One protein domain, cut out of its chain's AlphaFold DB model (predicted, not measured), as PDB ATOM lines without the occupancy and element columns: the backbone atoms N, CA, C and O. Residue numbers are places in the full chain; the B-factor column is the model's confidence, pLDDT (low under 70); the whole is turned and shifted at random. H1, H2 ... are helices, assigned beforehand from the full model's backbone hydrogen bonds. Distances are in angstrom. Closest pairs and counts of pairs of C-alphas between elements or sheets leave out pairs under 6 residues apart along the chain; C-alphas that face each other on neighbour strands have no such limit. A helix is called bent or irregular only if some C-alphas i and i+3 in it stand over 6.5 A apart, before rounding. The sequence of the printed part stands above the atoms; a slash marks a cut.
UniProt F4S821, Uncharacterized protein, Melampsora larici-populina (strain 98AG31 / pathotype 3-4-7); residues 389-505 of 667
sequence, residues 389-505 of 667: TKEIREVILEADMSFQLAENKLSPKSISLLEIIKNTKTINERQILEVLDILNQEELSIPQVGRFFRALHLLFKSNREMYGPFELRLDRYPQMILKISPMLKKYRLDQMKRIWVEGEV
ATOM      1  N   THR A 389      52.485  34.026 -41.413       89.56
ATOM      2  CA  THR A 389      51.527  35.137 -41.380       89.56
ATOM      3  C   THR A 389      50.136  34.655 -41.790       89.56
ATOM      4  O   THR A 389      49.957  34.102 -42.878       89.56
ATOM      5  N   LYS A 390      49.137  34.859 -40.921       89.06
ATOM      6  CA  LYS A 390      47.778  34.319 -41.097       89.06
ATOM      7  C   LYS A 390      47.101  34.857 -42.355       89.06
ATOM      8  O   LYS A 390      46.565  34.075 -43.131       89.06
ATOM      9  N   GLU A 391      47.164  36.162 -42.569       87.50
ATOM     10  CA  GLU A 391      46.507  36.855 -43.677       87.50
ATOM     11  C   GLU A 391      47.055  36.352 -45.019       87.50
ATOM     12  O   GLU A 391      46.301  35.939 -45.896       87.50
ATOM     13  N   ILE A 392      48.383  36.282 -45.139       88.56
ATOM     14  CA  ILE A 392      49.059  35.780 -46.340       88.56
ATOM     15  C   ILE A 392      48.742  34.302 -46.564       88.56
ATOM     16  O   ILE A 392      48.470  33.885 -47.690       88.56
ATOM     17  N   ARG A 393      48.748  33.494 -45.497       91.50
ATOM     18  CA  ARG A 393      48.397  32.073 -45.570       91.50
ATOM     19  C   ARG A 393      46.981  31.868 -46.101       91.50
ATOM     20  O   ARG A 393      46.793  31.007 -46.952       91.50
ATOM     21  N   GLU A 394      46.005  32.636 -45.622       90.44
ATOM     22  CA  GLU A 394      44.614  32.546 -46.080       90.44
ATOM     23  C   GLU A 394      44.459  32.958 -47.548       90.44
ATOM     24  O   GLU A 394      43.747  32.281 -48.290       90.44
ATOM     25  N   VAL A 395      45.157  34.013 -47.977       90.12
ATOM     26  CA  VAL A 395      45.166  34.477 -49.375       90.12
ATOM     27  C   VAL A 395      45.776  33.420 -50.304       90.12
ATOM     28  O   VAL A 395      45.179  33.062 -51.320       90.12
ATOM     29  N   ILE A 396      46.925  32.847 -49.930       93.31
ATOM     30  CA  ILE A 396      47.566  31.764 -50.692       93.31
ATOM     31  C   ILE A 396      46.668  30.526 -50.745       93.31
ATOM     32  O   ILE A 396      46.523  29.929 -51.809       93.31
ATOM     33  N   LEU A 397      46.061  30.143 -49.620       93.44
ATOM     34  CA  LEU A 397      45.177  28.981 -49.534       93.44
ATOM     35  C   LEU A 397      43.966  29.117 -50.464       93.44
ATOM     36  O   LEU A 397      43.650  28.192 -51.212       93.44
ATOM     37  N   GLU A 398      43.305  30.274 -50.438       91.94
ATOM     38  CA  GLU A 398      42.138  30.555 -51.273       91.94
ATOM     39  C   GLU A 398      42.484  30.526 -52.770       91.94
ATOM     40  O   GLU A 398      41.750  29.931 -53.573       91.94
ATOM     41  N   ALA A 399      43.623  31.112 -53.146       92.12
ATOM     42  CA  ALA A 399      44.117  31.096 -54.516       92.12
ATOM     43  C   ALA A 399      44.519  29.679 -54.970       92.12
ATOM     44  O   ALA A 399      44.082  29.247 -56.037       92.12
ATOM     45  N   ASP A 400      45.273  28.922 -54.161       93.25
ATOM     46  CA  ASP A 400      45.696  27.546 -54.481       93.25
ATOM     47  C   ASP A 400      44.485  26.625 -54.689       93.25
ATOM     48  O   ASP A 400      44.401  25.923 -55.698       93.25
ATOM     49  N   MET A 401      43.481  26.696 -53.807       92.06
ATOM     50  CA  MET A 401      42.227  25.948 -53.977       92.06
ATOM     51  C   MET A 401      41.477  26.357 -55.242       92.06
ATOM     52  O   MET A 401      40.964  25.499 -55.956       92.06
ATOM     53  N   SER A 402      41.437  27.652 -55.555       91.88
ATOM     54  CA  SER A 402      40.800  28.144 -56.780       91.88
ATOM     55  C   SER A 402      41.515  27.646 -58.038       91.88
ATOM     56  O   SER A 402      40.856  27.294 -59.014       91.88
ATOM     57  N   PHE A 403      42.849  27.565 -58.019       91.56
ATOM     58  CA  PHE A 403      43.617  27.000 -59.127       91.56
ATOM     59  C   PHE A 403      43.362  25.509 -59.293       91.56
ATOM     60  O   PHE A 403      43.205  25.060 -60.422       91.56
ATOM     61  N   GLN A 404      43.293  24.761 -58.191       91.19
ATOM     62  CA  GLN A 404      42.996  23.330 -58.218       91.19
ATOM     63  C   GLN A 404      41.577  23.059 -58.734       91.19
ATOM     64  O   GLN A 404      41.405  22.220 -59.612       91.19
ATOM     65  N   LEU A 405      40.572  23.806 -58.263       90.69
ATOM     66  CA  LEU A 405      39.178  23.685 -58.713       90.69
ATOM     67  C   LEU A 405      38.988  24.038 -60.194       90.69
ATOM     68  O   LEU A 405      38.111  23.483 -60.848       90.69
ATOM     69  N   ALA A 406      39.818  24.931 -60.739       87.31
ATOM     70  CA  ALA A 406      39.811  25.252 -62.164       87.31
ATOM     71  C   ALA A 406      40.380  24.121 -63.048       87.31
ATOM     72  O   ALA A 406      40.302  24.201 -64.274       87.31
ATOM     73  N   GLU A 407      40.965  23.068 -62.466       78.50
ATOM     74  CA  GLU A 407      41.461  21.928 -63.231       78.50
ATOM     75  C   GLU A 407      40.354  20.915 -63.537       78.50
ATOM     76  O   GLU A 407      39.804  20.266 -62.650       78.50
ATOM     77  N   ASN A 408      40.115  20.670 -64.828       61.88
ATOM     78  CA  ASN A 408      39.054  19.793 -65.349       61.88
ATOM     79  C   ASN A 408      39.205  18.282 -65.030       61.88
ATOM     80  O   ASN A 408      38.594  17.453 -65.700       61.88
ATOM     81  N   LYS A 409      40.066  17.887 -64.083       78.38
ATOM     82  CA  LYS A 409      40.431  16.478 -63.820       78.38
ATOM     83  C   LYS A 409      40.269  16.042 -62.363       78.38
ATOM     84  O   LYS A 409      40.773  14.982 -61.994       78.38
ATOM     85  N   LEU A 410      39.628  16.850 -61.523       82.06
ATOM     86  CA  LEU A 410      39.312  16.453 -60.152       82.06
ATOM     87  C   LEU A 410      38.029  15.619 -60.107       82.06
ATOM     88  O   LEU A 410      37.117  15.811 -60.912       82.06
ATOM     89  N   SER A 411      37.959  14.685 -59.162       87.44
ATOM     90  CA  SER A 411      36.730  13.935 -58.921       87.44
ATOM     91  C   SER A 411      35.644  14.853 -58.330       87.44
ATOM     92  O   SER A 411      35.968  15.850 -57.675       87.44
ATOM     93  N   PRO A 412      34.355  14.484 -58.436       89.25
ATOM     94  CA  PRO A 412      33.281  15.210 -57.760       89.25
ATOM     95  C   PRO A 412      33.458  15.309 -56.237       89.25
ATOM     96  O   PRO A 412      33.117  16.333 -55.650       89.25
ATOM     97  N   LYS A 413      34.013  14.274 -55.586       89.31
ATOM     98  CA  LYS A 413      34.259  14.295 -54.134       89.31
ATOM     99  C   LYS A 413      35.386  15.265 -53.779       89.31
ATOM    100  O   LYS A 413      35.234  16.048 -52.848       89.31
ATOM    101  N   SER A 414      36.475  15.249 -54.548       89.25
ATOM    102  CA  SER A 414      37.590  16.190 -54.406       89.25
ATOM    103  C   SER A 414      37.131  17.636 -54.605       89.25
ATOM    104  O   SER A 414      37.470  18.497 -53.797       89.25
ATOM    105  N   ILE A 415      36.312  17.896 -55.630       91.06
ATOM    106  CA  ILE A 415      35.716  19.218 -55.884       91.06
ATOM    107  C   ILE A 415      34.868  19.655 -54.688       91.06
ATOM    108  O   ILE A 415      35.115  20.719 -54.126       91.06
ATOM    109  N   SER A 416      33.930  18.811 -54.250       91.12
ATOM    110  CA  SER A 416      33.039  19.127 -53.132       91.12
ATOM    111  C   SER A 416      33.809  19.435 -51.846       91.12
ATOM    112  O   SER A 416      33.518  20.428 -51.180       91.12
ATOM    113  N   LEU A 417      34.829  18.638 -51.516       91.19
ATOM    114  CA  LEU A 417      35.658  18.880 -50.339       91.19
ATOM    115  C   LEU A 417      36.425  20.206 -50.455       91.19
ATOM    116  O   LEU A 417      36.420  20.995 -49.511       91.19
ATOM    117  N   LEU A 418      37.071  20.465 -51.595       91.25
ATOM    118  CA  LEU A 418      37.821  21.704 -51.811       91.25
ATOM    119  C   LEU A 418      36.916  22.939 -51.754       91.25
ATOM    120  O   LEU A 418      37.325  23.945 -51.187       91.25
ATOM    121  N   GLU A 419      35.689  22.871 -52.273       91.81
ATOM    122  CA  GLU A 419      34.709  23.957 -52.158       91.81
ATOM    123  C   GLU A 419      34.302  24.217 -50.705       91.81
ATOM    124  O   GLU A 419      34.301  25.367 -50.260       91.81
ATOM    125  N   ILE A 420      34.000  23.162 -49.940       90.38
ATOM    126  CA  ILE A 420      33.661  23.289 -48.517       90.38
ATOM    127  C   ILE A 420      34.821  23.942 -47.770       90.38
ATOM    128  O   ILE A 420      34.623  24.925 -47.060       90.38
ATOM    129  N   ILE A 421      36.034  23.421 -47.950       89.44
ATOM    130  CA  ILE A 421      37.215  23.916 -47.250       89.44
ATOM    131  C   ILE A 421      37.553  25.350 -47.676       89.44
ATOM    132  O   ILE A 421      37.900  26.165 -46.823       89.44
ATOM    133  N   LYS A 422      37.431  25.691 -48.963       89.44
ATOM    134  CA  LYS A 422      37.643  27.059 -49.453       89.44
ATOM    135  C   LYS A 422      36.727  28.054 -48.736       89.44
ATOM    136  O   LYS A 422      37.165  29.155 -48.405       89.44
ATOM    137  N   ASN A 423      35.489  27.651 -48.448       87.19
ATOM    138  CA  ASN A 423      34.517  28.472 -47.731       87.19
ATOM    139  C   ASN A 423      34.778  28.522 -46.218       87.19
ATOM    140  O   ASN A 423      34.659  29.585 -45.613       87.19
ATOM    141  N   THR A 424      35.127  27.395 -45.590       87.62
ATOM    142  CA  THR A 424      35.313  27.328 -44.128       87.62
ATOM    143  C   THR A 424      36.704  27.750 -43.664       87.62
ATOM    144  O   THR A 424      36.878  28.035 -42.479       87.62
ATOM    145  N   LYS A 425      37.702  27.731 -44.559       87.44
ATOM    146  CA  LYS A 425      39.138  27.979 -44.305       87.44
ATOM    147  C   LYS A 425      39.714  27.180 -43.127       87.44
ATOM    148  O   LYS A 425      40.719  27.551 -42.526       87.44
ATOM    149  N   THR A 426      39.063  26.075 -42.784       87.69
ATOM    150  CA  THR A 426      39.341  25.243 -41.612       87.69
ATOM    151  C   THR A 426      39.049  23.787 -41.941       87.69
ATOM    152  O   THR A 426      38.257  23.493 -42.840       87.69
ATOM    153  N   ILE A 427      39.693  22.887 -41.197       90.69
ATOM    154  CA  ILE A 427      39.452  21.447 -41.260       90.69
ATOM    155  C   ILE A 427      38.981  20.936 -39.894       90.69
ATOM    156  O   ILE A 427      39.466  21.402 -38.861       90.69
ATOM    157  N   ASN A 428      38.036  19.999 -39.893       90.88
ATOM    158  CA  ASN A 428      37.543  19.287 -38.713       90.88
ATOM    159  C   ASN A 428      37.710  17.762 -38.864       90.88
ATOM    160  O   ASN A 428      38.055  17.261 -39.934       90.88
ATOM    161  N   GLU A 429      37.422  17.001 -37.804       90.00
ATOM    162  CA  GLU A 429      37.569  15.537 -37.808       90.00
ATOM    163  C   GLU A 429      36.763  14.817 -38.893       90.00
ATOM    164  O   GLU A 429      37.230  13.824 -39.452       90.00
ATOM    165  N   ARG A 430      35.560  15.300 -39.221       91.44
ATOM    166  CA  ARG A 430      34.753  14.701 -40.290       91.44
ATOM    167  C   ARG A 430      35.419  14.912 -41.647       91.44
ATOM    168  O   ARG A 430      35.533  13.966 -42.419       91.44
ATOM    169  N   GLN A 431      35.901  16.121 -41.913       91.88
ATOM    170  CA  GLN A 431      36.614  16.445 -43.148       91.88
ATOM    171  C   GLN A 431      37.948  15.697 -43.249       91.88
ATOM    172  O   GLN A 431      38.346  15.327 -44.346       91.88
ATOM    173  N   ILE A 432      38.614  15.402 -42.126       92.31
ATOM    174  CA  ILE A 432      39.781  14.506 -42.107       92.31
ATOM    175  C   ILE A 432      39.424  13.130 -42.680       92.31
ATOM    176  O   ILE A 432      40.182  12.599 -43.485       92.31
ATOM    177  N   LEU A 433      38.279  12.552 -42.307       91.62
ATOM    178  CA  LEU A 433      37.852  11.263 -42.867       91.62
ATOM    179  C   LEU A 433      37.615  11.363 -44.378       91.62
ATOM    180  O   LEU A 433      38.073  10.503 -45.121       91.62
ATOM    181  N   GLU A 434      36.983  12.445 -44.836       92.56
ATOM    182  CA  GLU A 434      36.751  12.696 -46.265       92.56
ATOM    183  C   GLU A 434      38.074  12.853 -47.042       92.56
ATOM    184  O   GLU A 434      38.229  12.278 -48.119       92.56
ATOM    185  N   VAL A 435      39.066  13.549 -46.469       92.50
ATOM    186  CA  VAL A 435      40.435  13.657 -47.007       92.50
ATOM    187  C   VAL A 435      41.080  12.280 -47.164       92.50
ATOM    188  O   VAL A 435      41.632  11.970 -48.219       92.50
ATOM    189  N   LEU A 436      41.028  11.451 -46.119       92.31
ATOM    190  CA  LEU A 436      41.632  10.117 -46.136       92.31
ATOM    191  C   LEU A 436      40.924   9.196 -47.134       92.31
ATOM    192  O   LEU A 436      41.586   8.447 -47.849       92.31
ATOM    193  N   ASP A 437      39.602   9.293 -47.246       90.69
ATOM    194  CA  ASP A 437      38.832   8.526 -48.220       90.69
ATOM    195  C   ASP A 437      39.166   8.930 -49.661       90.69
ATOM    196  O   ASP A 437      39.343   8.046 -50.500       90.69
ATOM    197  N   ILE A 438      39.334  10.227 -49.948       91.44
ATOM    198  CA  ILE A 438      39.797  10.715 -51.259       91.44
ATOM    199  C   ILE A 438      41.188  10.159 -51.578       91.44
ATOM    200  O   ILE A 438      41.391   9.556 -52.632       91.44
ATOM    201  N   LEU A 439      42.144  10.293 -50.655       91.00
ATOM    202  CA  LEU A 439      43.514   9.805 -50.852       91.00
ATOM    203  C   LEU A 439      43.577   8.280 -51.046       91.00
ATOM    204  O   LEU A 439      44.427   7.775 -51.789       91.00
ATOM    205  N   ASN A 440      42.684   7.542 -50.385       89.31
ATOM    206  CA  ASN A 440      42.617   6.089 -50.464       89.31
ATOM    207  C   ASN A 440      41.939   5.604 -51.756       89.31
ATOM    208  O   ASN A 440      42.463   4.709 -52.421       89.31
ATOM    209  N   GLN A 441      40.789   6.184 -52.113       85.69
ATOM    210  CA  GLN A 441      39.912   5.675 -53.174       85.69
ATOM    211  C   GLN A 441      40.215   6.263 -54.554       85.69
ATOM    212  O   GLN A 441      39.945   5.606 -55.556       85.69
ATOM    213  N   GLU A 442      40.757   7.478 -54.637       81.69
ATOM    214  CA  GLU A 442      40.877   8.179 -55.915       81.69
ATOM    215  C   GLU A 442      42.220   7.950 -56.617       81.69
ATOM    216  O   GLU A 442      43.288   7.770 -56.011       81.69
ATOM    217  N   GLU A 443      42.165   7.976 -57.948       84.56
ATOM    218  CA  GLU A 443      43.339   7.979 -58.815       84.56
ATOM    219  C   GLU A 443      43.839   9.411 -59.010       84.56
ATOM    220  O   GLU A 443      43.627  10.050 -60.039       84.56
ATOM    221  N   LEU A 444      44.510   9.931 -57.986       85.69
ATOM    222  CA  LEU A 444      45.201  11.211 -58.079       85.69
ATOM    223  C   LEU A 444      46.551  11.027 -58.782       85.69
ATOM    224  O   LEU A 444      47.307  10.099 -58.495       85.69
ATOM    225  N   SER A 445      46.890  11.940 -59.686       84.62
ATOM    226  CA  SER A 445      48.243  12.051 -60.237       84.62
ATOM    227  C   SER A 445      49.226  12.614 -59.198       84.62
ATOM    228  O   SER A 445      48.826  13.268 -58.236       84.62
ATOM    229  N   ILE A 446      50.535  12.411 -59.400       84.38
ATOM    230  CA  ILE A 446      51.587  12.938 -58.505       84.38
ATOM    231  C   ILE A 446      51.437  14.457 -58.251       84.38
ATOM    232  O   ILE A 446      51.436  14.848 -57.084       84.38
ATOM    233  N   PRO A 447      51.233  15.313 -59.275       83.12
ATOM    234  CA  PRO A 447      51.021  16.746 -59.054       83.12
ATOM    235  C   PRO A 447      49.714  17.073 -58.324       83.12
ATOM    236  O   PRO A 447      49.647  18.075 -57.620       83.12
ATOM    237  N   GLN A 448      48.655  16.271 -58.485       87.06
ATOM    238  CA  GLN A 448      47.409  16.471 -57.732       87.06
ATOM    239  C   GLN A 448      47.617  16.155 -56.251       87.06
ATOM    240  O   GLN A 448      47.253  16.970 -55.410       87.06
ATOM    241  N   VAL A 449      48.279  15.038 -55.930       89.50
ATOM    242  CA  VAL A 449      48.622  14.690 -54.541       89.50
ATOM    243  C   VAL A 449      49.476  15.781 -53.898       89.50
ATOM    244  O   VAL A 449      49.161  16.223 -52.800       89.50
ATOM    245  N   GLY A 450      50.521  16.255 -54.580       87.75
ATOM    246  CA  GLY A 450      51.403  17.294 -54.045       87.75
ATOM    247  C   GLY A 450      50.677  18.592 -53.683       87.75
ATOM    248  O   GLY A 450      50.817  19.102 -52.572       87.75
ATOM    249  N   ARG A 451      49.833  19.091 -54.592       88.50
ATOM    250  CA  ARG A 451      49.076  20.338 -54.391       88.50
ATOM    251  C   ARG A 451      47.959  20.193 -53.363       88.50
ATOM    252  O   ARG A 451      47.732  21.107 -52.573       88.50
ATOM    253  N   PHE A 452      47.327  19.024 -53.308       90.00
ATOM    254  CA  PHE A 452      46.360  18.708 -52.264       90.00
ATOM    255  C   PHE A 452      47.025  18.706 -50.879       90.00
ATOM    256  O   PHE A 452      46.514  19.319 -49.945       90.00
ATOM    257  N   PHE A 453      48.216  18.112 -50.750       90.50
ATOM    258  CA  PHE A 453      48.987  18.136 -49.503       90.50
ATOM    259  C   PHE A 453      49.444  19.532 -49.098       90.50
ATOM    260  O   PHE A 453      49.408  19.850 -47.911       90.50
ATOM    261  N   ARG A 454      49.823  20.383 -50.055       90.38
ATOM    262  CA  ARG A 454      50.127  21.789 -49.770       90.38
ATOM    263  C   ARG A 454      48.913  22.517 -49.194       90.38
ATOM    264  O   ARG A 454      49.036  23.141 -48.144       90.38
ATOM    265  N   ALA A 455      47.742  22.384 -49.818       91.81
ATOM    266  CA  ALA A 455      46.502  22.975 -49.316       91.81
ATOM    267  C   ALA A 455      46.157  22.471 -47.903       91.81
ATOM    268  O   ALA A 455      45.851  23.268 -47.015       91.81
ATOM    269  N   LEU A 456      46.287  21.162 -47.664       91.06
ATOM    270  CA  LEU A 456      46.129  20.581 -46.332       91.06
ATOM    271  C   LEU A 456      47.136  21.173 -45.342       91.06
ATOM    272  O   LEU A 456      46.741  21.623 -44.274       91.06
ATOM    273  N   HIS A 457      48.416  21.256 -45.688       90.50
ATOM    274  CA  HIS A 457      49.431  21.797 -44.787       90.50
ATOM    275  C   HIS A 457      49.092  23.227 -44.342       90.50
ATOM    276  O   HIS A 457      49.184  23.535 -43.153       90.50
ATOM    277  N   LEU A 458      48.615  24.075 -45.258       91.62
ATOM    278  CA  LEU A 458      48.161  25.430 -44.936       91.62
ATOM    279  C   LEU A 458      46.943  25.435 -43.990       91.62
ATOM    280  O   LEU A 458      46.898  26.248 -43.066       91.62
ATOM    281  N   LEU A 459      45.985  24.518 -44.156       91.88
ATOM    282  CA  LEU A 459      44.828  24.387 -43.253       91.88
ATOM    283  C   LEU A 459      45.227  23.938 -41.853       91.88
ATOM    284  O   LEU A 459      44.790  24.519 -40.863       91.88
ATOM    285  N   PHE A 460      46.066  22.909 -41.764       89.94
ATOM    286  CA  PHE A 460      46.539  22.383 -40.488       89.94
ATOM    287  C   PHE A 460      47.430  23.390 -39.760       89.94
ATOM    288  O   PHE A 460      47.394  23.482 -38.538       89.94
ATOM    289  N   LYS A 461      48.171  24.224 -40.494       88.44
ATOM    290  CA  LYS A 461      48.901  25.357 -39.914       88.44
ATOM    291  C   LYS A 461      47.964  26.398 -39.289       88.44
ATOM    292  O   LYS A 461      48.318  26.998 -38.278       88.44
ATOM    293  N   SER A 462      46.764  26.584 -39.848       86.06
ATOM    294  CA  SER A 462      45.700  27.400 -39.243       86.06
ATOM    295  C   SER A 462      44.973  26.705 -38.084       86.06
ATOM    296  O   SER A 462      44.426  27.398 -37.231       86.06
ATOM    297  N   ASN A 463      44.963  25.370 -38.035       87.31
ATOM    298  CA  ASN A 463      44.290  24.578 -37.005       87.31
ATOM    299  C   ASN A 463      45.185  23.428 -36.503       87.31
ATOM    300  O   ASN A 463      44.980  22.261 -36.849       87.31
ATOM    301  N   ARG A 464      46.198  23.770 -35.695       87.56
ATOM    302  CA  ARG A 464      47.244  22.823 -35.266       87.56
ATOM    303  C   ARG A 464      46.703  21.655 -34.439       87.56
ATOM    304  O   ARG A 464      47.261  20.564 -34.484       87.56
ATOM    305  N   GLU A 465      45.590  21.851 -33.736       88.88
ATOM    306  CA  GLU A 465      44.943  20.808 -32.930       88.88
ATOM    307  C   GLU A 465      44.509  19.603 -33.772       88.88
ATOM    308  O   GLU A 465      44.434  18.486 -33.266       88.88
ATOM    309  N   MET A 466      44.280  19.798 -35.075       89.88
ATOM    310  CA  MET A 466      43.851  18.731 -35.975       89.88
ATOM    311  C   MET A 466      44.974  17.769 -36.377       89.88
ATOM    312  O   MET A 466      44.665  16.669 -36.841       89.88
ATOM    313  N   TYR A 467      46.255  18.116 -36.168       87.50
ATOM    314  CA  TYR A 467      47.381  17.224 -36.487       87.50
ATOM    315  C   TYR A 467      47.276  15.880 -35.754       87.50
ATOM    316  O   TYR A 467      47.424  14.835 -36.388       87.50
ATOM    317  N   GLY A 468      46.956  15.894 -34.456       85.75
ATOM    318  CA  GLY A 468      46.813  14.679 -33.645       85.75
ATOM    319  C   GLY A 468      45.698  13.749 -34.147       85.75
ATOM    320  O   GLY A 468      45.976  12.593 -34.474       85.75
ATOM    321  N   PRO A 469      44.446  14.232 -34.287       89.38
ATOM    322  CA  PRO A 469      43.359  13.463 -34.888       89.38
ATOM    323  C   PRO A 469      43.704  12.908 -36.275       89.38
ATOM    324  O   PRO A 469      43.417  11.746 -36.555       89.38
ATOM    325  N   PHE A 470      44.353  13.694 -37.136       89.94
ATOM    326  CA  PHE A 470      44.772  13.231 -38.459       89.94
ATOM    327  C   PHE A 470      45.793  12.092 -38.378       89.94
ATOM    328  O   PHE A 470      45.615  11.053 -39.020       89.94
ATOM    329  N   GLU A 471      46.824  12.245 -37.546       87.62
ATOM    330  CA  GLU A 471      47.851  11.228 -37.341       87.62
ATOM    331  C   GLU A 471      47.274   9.912 -36.805       87.62
ATOM    332  O   GLU A 471      47.635   8.840 -37.301       87.62
ATOM    333  N   LEU A 472      46.350   9.980 -35.843       85.56
ATOM    334  CA  LEU A 472      45.676   8.805 -35.280       85.56
ATOM    335  C   LEU A 472      44.810   8.083 -36.320       85.56
ATOM    336  O   LEU A 472      44.742   6.854 -36.353       85.56
ATOM    337  N   ARG A 473      44.125   8.829 -37.195       88.62
ATOM    338  CA  ARG A 473      43.271   8.229 -38.233       88.62
ATOM    339  C   ARG A 473      44.085   7.554 -39.330       88.62
ATOM    340  O   ARG A 473      43.640   6.528 -39.842       88.62
ATOM    341  N   LEU A 474      45.273   8.068 -39.648       87.88
ATOM    342  CA  LEU A 474      46.165   7.485 -40.653       87.88
ATOM    343  C   LEU A 474      46.545   6.026 -40.364       87.88
ATOM    344  O   LEU A 474      46.726   5.261 -41.311       87.88
ATOM    345  N   ASP A 475      46.602   5.606 -39.097       83.81
ATOM    346  CA  ASP A 475      46.936   4.219 -38.729       83.81
ATOM    347  C   ASP A 475      45.946   3.186 -39.287       83.81
ATOM    348  O   ASP A 475      46.290   2.020 -39.470       83.81
ATOM    349  N   ARG A 476      44.732   3.622 -39.643       87.31
ATOM    350  CA  ARG A 476      43.707   2.776 -40.269       87.31
ATOM    351  C   ARG A 476      43.889   2.603 -41.781       87.31
ATOM    352  O   ARG A 476      43.181   1.798 -42.379       87.31
ATOM    353  N   TYR A 477      44.831   3.317 -42.402       89.88
ATOM    354  CA  TYR A 477      45.007   3.363 -43.859       89.88
ATOM    355  C   TYR A 477      46.441   3.009 -44.316       89.88
ATOM    356  O   TYR A 477      47.063   3.758 -45.078       89.88
ATOM    357  N   PRO A 478      47.001   1.845 -43.926       88.69
ATOM    358  CA  PRO A 478      48.394   1.501 -44.225       88.69
ATOM    359  C   PRO A 478      48.694   1.383 -45.729       88.69
ATOM    360  O   PRO A 478      49.766   1.780 -46.180       88.69
ATOM    361  N   GLN A 479      47.754   0.874 -46.533       89.62
ATOM    362  CA  GLN A 479      47.957   0.734 -47.983       89.62
ATOM    363  C   GLN A 479      47.969   2.090 -48.698       89.62
ATOM    364  O   GLN A 479      48.793   2.315 -49.585       89.62
ATOM    365  N   MET A 480      47.123   3.027 -48.262       92.69
ATOM    366  CA  MET A 480      47.141   4.404 -48.757       92.69
ATOM    367  C   MET A 480      48.485   5.074 -48.457       92.69
ATOM    368  O   MET A 480      49.065   5.693 -49.343       92.69
ATOM    369  N   ILE A 481      49.027   4.914 -47.245       90.88
ATOM    370  CA  ILE A 481      50.330   5.489 -46.869       90.88
ATOM    371  C   ILE A 481      51.446   4.989 -47.800       90.88
ATOM    372  O   ILE A 481      52.252   5.792 -48.281       90.88
ATOM    373  N   LEU A 482      51.462   3.687 -48.099       88.81
ATOM    374  CA  LEU A 482      52.435   3.068 -49.007       88.81
ATOM    375  C   LEU A 482      52.286   3.548 -50.458       88.81
ATOM    376  O   LEU A 482      53.285   3.642 -51.169       88.81
ATOM    377  N   LYS A 483      51.063   3.873 -50.896       90.56
ATOM    378  CA  LYS A 483      50.772   4.454 -52.221       90.56
ATOM    379  C   LYS A 483      51.200   5.924 -52.306       90.56
ATOM    380  O   LYS A 483      51.876   6.316 -53.253       90.56
ATOM    381  N   ILE A 484      50.827   6.735 -51.317       90.50
ATOM    382  CA  ILE A 484      50.992   8.197 -51.332       90.50
ATOM    383  C   ILE A 484      52.437   8.623 -51.044       90.50
ATOM    384  O   ILE A 484      52.941   9.555 -51.670       90.50
ATOM    385  N   SER A 485      53.154   7.925 -50.159       88.38
ATOM    386  CA  SER A 485      54.513   8.331 -49.765       88.38
ATOM    387  C   SER A 485      55.512   8.377 -50.934       88.38
ATOM    388  O   SER A 485      56.225   9.373 -51.069       88.38
ATOM    389  N   PRO A 486      55.583   7.375 -51.835       84.38
ATOM    390  CA  PRO A 486      56.412   7.466 -53.037       84.38
ATOM    391  C   PRO A 486      55.997   8.605 -53.976       84.38
ATOM    392  O   PRO A 486      56.860   9.204 -54.616       84.38
ATOM    393  N   MET A 487      54.701   8.920 -54.061       87.31
ATOM    394  CA  MET A 487      54.203  10.020 -54.892       87.31
ATOM    395  C   MET A 487      54.667  11.373 -54.353       87.31
ATOM    396  O   MET A 487      55.188  12.169 -55.123       87.31
ATOM    397  N   LEU A 488      54.573  11.602 -53.039       85.56
ATOM    398  CA  LEU A 488      55.075  12.825 -52.400       85.56
ATOM    399  C   LEU A 488      56.592  12.990 -52.571       85.56
ATOM    400  O   LEU A 488      57.060  14.087 -52.869       85.56
ATOM    401  N   LYS A 489      57.363  11.897 -52.464       80.56
ATOM    402  CA  LYS A 489      58.812  11.922 -52.737       80.56
ATOM    403  C   LYS A 489      59.120  12.335 -54.176       80.56
ATOM    404  O   LYS A 489      60.007  13.153 -54.397       80.56
ATOM    405  N   LYS A 490      58.374  11.790 -55.146       79.69
ATOM    406  CA  LYS A 490      58.515  12.142 -56.568       79.69
ATOM    407  C   LYS A 490      58.081  13.577 -56.858       79.69
ATOM    408  O   LYS A 490      58.755  14.253 -57.623       79.69
ATOM    409  N   TYR A 491      56.989  14.039 -56.245       79.62
ATOM    410  CA  TYR A 491      56.483  15.405 -56.402       79.62
ATOM    411  C   TYR A 491      57.553  16.444 -56.052       79.62
ATOM    412  O   TYR A 491      57.727  17.417 -56.771       79.62
ATOM    413  N   ARG A 492      58.336  16.186 -55.002       73.69
ATOM    414  CA  ARG A 492      59.418  17.066 -54.544       73.69
ATOM    415  C   ARG A 492      60.767  16.805 -55.226       73.69
ATOM    416  O   ARG A 492      61.789  17.230 -54.698       73.69
ATOM    417  N   LEU A 493      60.776  16.089 -56.360       61.72
ATOM    418  CA  LEU A 493      61.917  15.887 -57.273       61.72
ATOM    419  C   LEU A 493      63.267  15.664 -56.559       61.72
ATOM    420  O   LEU A 493      64.244  16.356 -56.830       61.72
ATOM    421  N   ASP A 494      63.324  14.720 -55.610       51.94
ATOM    422  CA  ASP A 494      64.527  14.380 -54.824       51.94
ATOM    423  C   ASP A 494      65.126  15.512 -53.949       51.94
ATOM    424  O   ASP A 494      66.088  15.272 -53.211       51.94
ATOM    425  N   GLN A 495      64.518  16.707 -53.909       54.34
ATOM    426  CA  GLN A 495      64.920  17.829 -53.038       54.34
ATOM    427  C   GLN A 495      64.797  17.478 -51.545       54.34
ATOM    428  O   GLN A 495      65.473  18.043 -50.686       54.34
ATOM    429  N   MET A 496      63.983  16.466 -51.232       50.38
ATOM    430  CA  MET A 496      63.799  15.924 -49.887       50.38
ATOM    431  C   MET A 496      64.996  15.137 -49.341       50.38
ATOM    432  O   MET A 496      64.973  14.776 -48.166       50.38
ATOM    433  N   LYS A 497      66.078  14.910 -50.110       50.88
ATOM    434  CA  LYS A 497      67.299  14.281 -49.560       50.88
ATOM    435  C   LYS A 497      67.889  15.055 -48.367       50.88
ATOM    436  O   LYS A 497      68.642  14.461 -47.603       50.88
ATOM    437  N   ARG A 498      67.523  16.331 -48.173       48.88
ATOM    438  CA  ARG A 498      68.006  17.191 -47.075       48.88
ATOM    439  C   ARG A 498      66.942  17.637 -46.062       48.88
ATOM    440  O   ARG A 498      67.307  18.231 -45.056       48.88
ATOM    441  N   ILE A 499      65.655  17.342 -46.272       47.94
ATOM    442  CA  ILE A 499      64.573  17.813 -45.387       47.94
ATOM    443  C   ILE A 499      64.025  16.642 -44.571       47.94
ATOM    444  O   ILE A 499      62.981  16.079 -44.881       47.94
ATOM    445  N   TRP A 500      64.743  16.296 -43.508       49.31
ATOM    446  CA  TRP A 500      64.209  15.510 -42.386       49.31
ATOM    447  C   TRP A 500      64.129  16.373 -41.126       49.31
ATOM    448  O   TRP A 500      64.291  15.878 -40.017       49.31
ATOM    449  N   VAL A 501      63.954  17.685 -41.304       42.12
ATOM    450  CA  VAL A 501      63.878  18.617 -40.183       42.12
ATOM    451  C   VAL A 501      62.496  18.496 -39.553       42.12
ATOM    452  O   VAL A 501      61.479  18.663 -40.233       42.12
ATOM    453  N   GLU A 502      62.500  18.176 -38.263       43.84
ATOM    454  CA  GLU A 502      61.362  18.226 -37.353       43.84
ATOM    455  C   GLU A 502      60.604  19.553 -37.504       43.84
ATOM    456  O   GLU A 502      61.192  20.634 -37.550       43.84
ATOM    457  N   GLY A 503      59.283  19.470 -37.621       48.94
ATOM    458  CA  GLY A 503      58.399  20.622 -37.753       48.94
ATOM    459  C   GLY A 503      56.971  20.195 -38.083       48.94
ATOM    460  O   GLY A 503      56.745  19.085 -38.564       48.94
ATOM    461  N   GLU A 504      56.012  21.086 -37.831       56.56
ATOM    462  CA  GLU A 504      54.569  20.900 -38.056       56.56
ATOM    463  C   GLU A 504      54.222  20.861 -39.554       56.56
ATOM    464  O   GLU A 504      53.649  21.795 -40.114       56.56
ATOM    465  N   VAL A 505      54.637  19.804 -40.244       69.00
ATOM    466  CA  VAL A 505      54.446  19.607 -41.682       69.00
ATOM    467  C   VAL A 505      53.817  18.234 -41.882       69.00
ATOM    468  O   VAL A 505      54.204  17.271 -41.220       69.00
TER     469      VAL A 505
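AT A GLANCE: This is residues 389 to 505 of the 667 residues of an uncharacterized protein of Melampsora larici-populina (strain 98AG31 / pathotype 3-4-7) (UniProt F4S821). Four helices, H1 to H4, run alternately one way and the other in a loose up-and-down bundle, with H4 nearest the middle of the domain. H5 packs slantwise on H3, H6 crosses the lower-numbered end of H4 and the last residues of H3, and a thin tail beyond H6 holds the short H7, with residues 498 to 503 sticking out. The printed part has 117 residues, with seven named helices, H1 to H7 in chain order, and no named strand; the class is all helix. The whole is compact, with a radius of gyration of the C-alphas of 13.8 A and a rounded outline of 33 by 31 by 28 A.

IN THESE COORDINATES: H1, residues 390 to 405, begins with C-alpha 390 at (47.778, 34.319, -41.097) and is 22.3 A long. H2, residues 412 to 424, and H3, residues 429 to 441, are each 18.4 A long. H4, residues 446 to 462, is the longest at 24.8 A and ends with C-alpha 462 at (45.700, 27.400, -39.243). H5, residues 464 to 474, is 16.3 A long, and H6, residues 478 to 491, is 20.2 A long. H7, residues 495 to 498, is 6.7 A long, only just irregular, and ends with C-alpha 498 at (68.006, 17.191, -47.075).

HOW THE PARTS SIT: H1 and H2 form a helical hairpin at a shallow tilt of 22 degrees, closest at the C-alphas of Glu 398 and Lys 422, 6.0 A. H2 and H3 form another at 28 degrees, where H2 touches H3 with residues 413 to 417 alone; the closest C-alphas, of Ser 414 and Ile 438, are 6.7 A apart. H1 also touches H4, opposite ways at a shallow tilt of 29 degrees, with the C-alphas of Leu 397 and Ala 455 closest at 6.2 A. H3 and H4 are close but not clearly touching, at 8.0 A between the C-alphas of Leu 439 and Val 449. H3, the hub, touches H5 at a steep tilt of 43 degrees, with the C-alphas of Ile 432 and Phe 470 closest at 6.3 A. H6 is about perpendicular to H4, at 79 degrees, touching residues 446 to 450 alone; the closest C-alphas, of Ile 446 and Met 487, are 5.3 A apart. H6 also touches H3, whose residues 439 to 440 alone take part, with the C-alphas of Asn 440 and Met 480 closest at 5.1 A. H1 is apart from H3, H5, H6 and H7. Every O i to N i+4 pair is within hydrogen-bond range in H1, H2, H3 and H4, against 5 of 7 in H5 and 8 of 10 in H6; H7 is too short for such a pair.

THE WHOLE: The two C-alphas farthest apart, of Glu 391 and Gln 479, are 36.4 A apart. The printed part has no cut and no long link. The mean pLDDT of the printed part is 84.3, with residue 408 and residues 493 to 505 under 70.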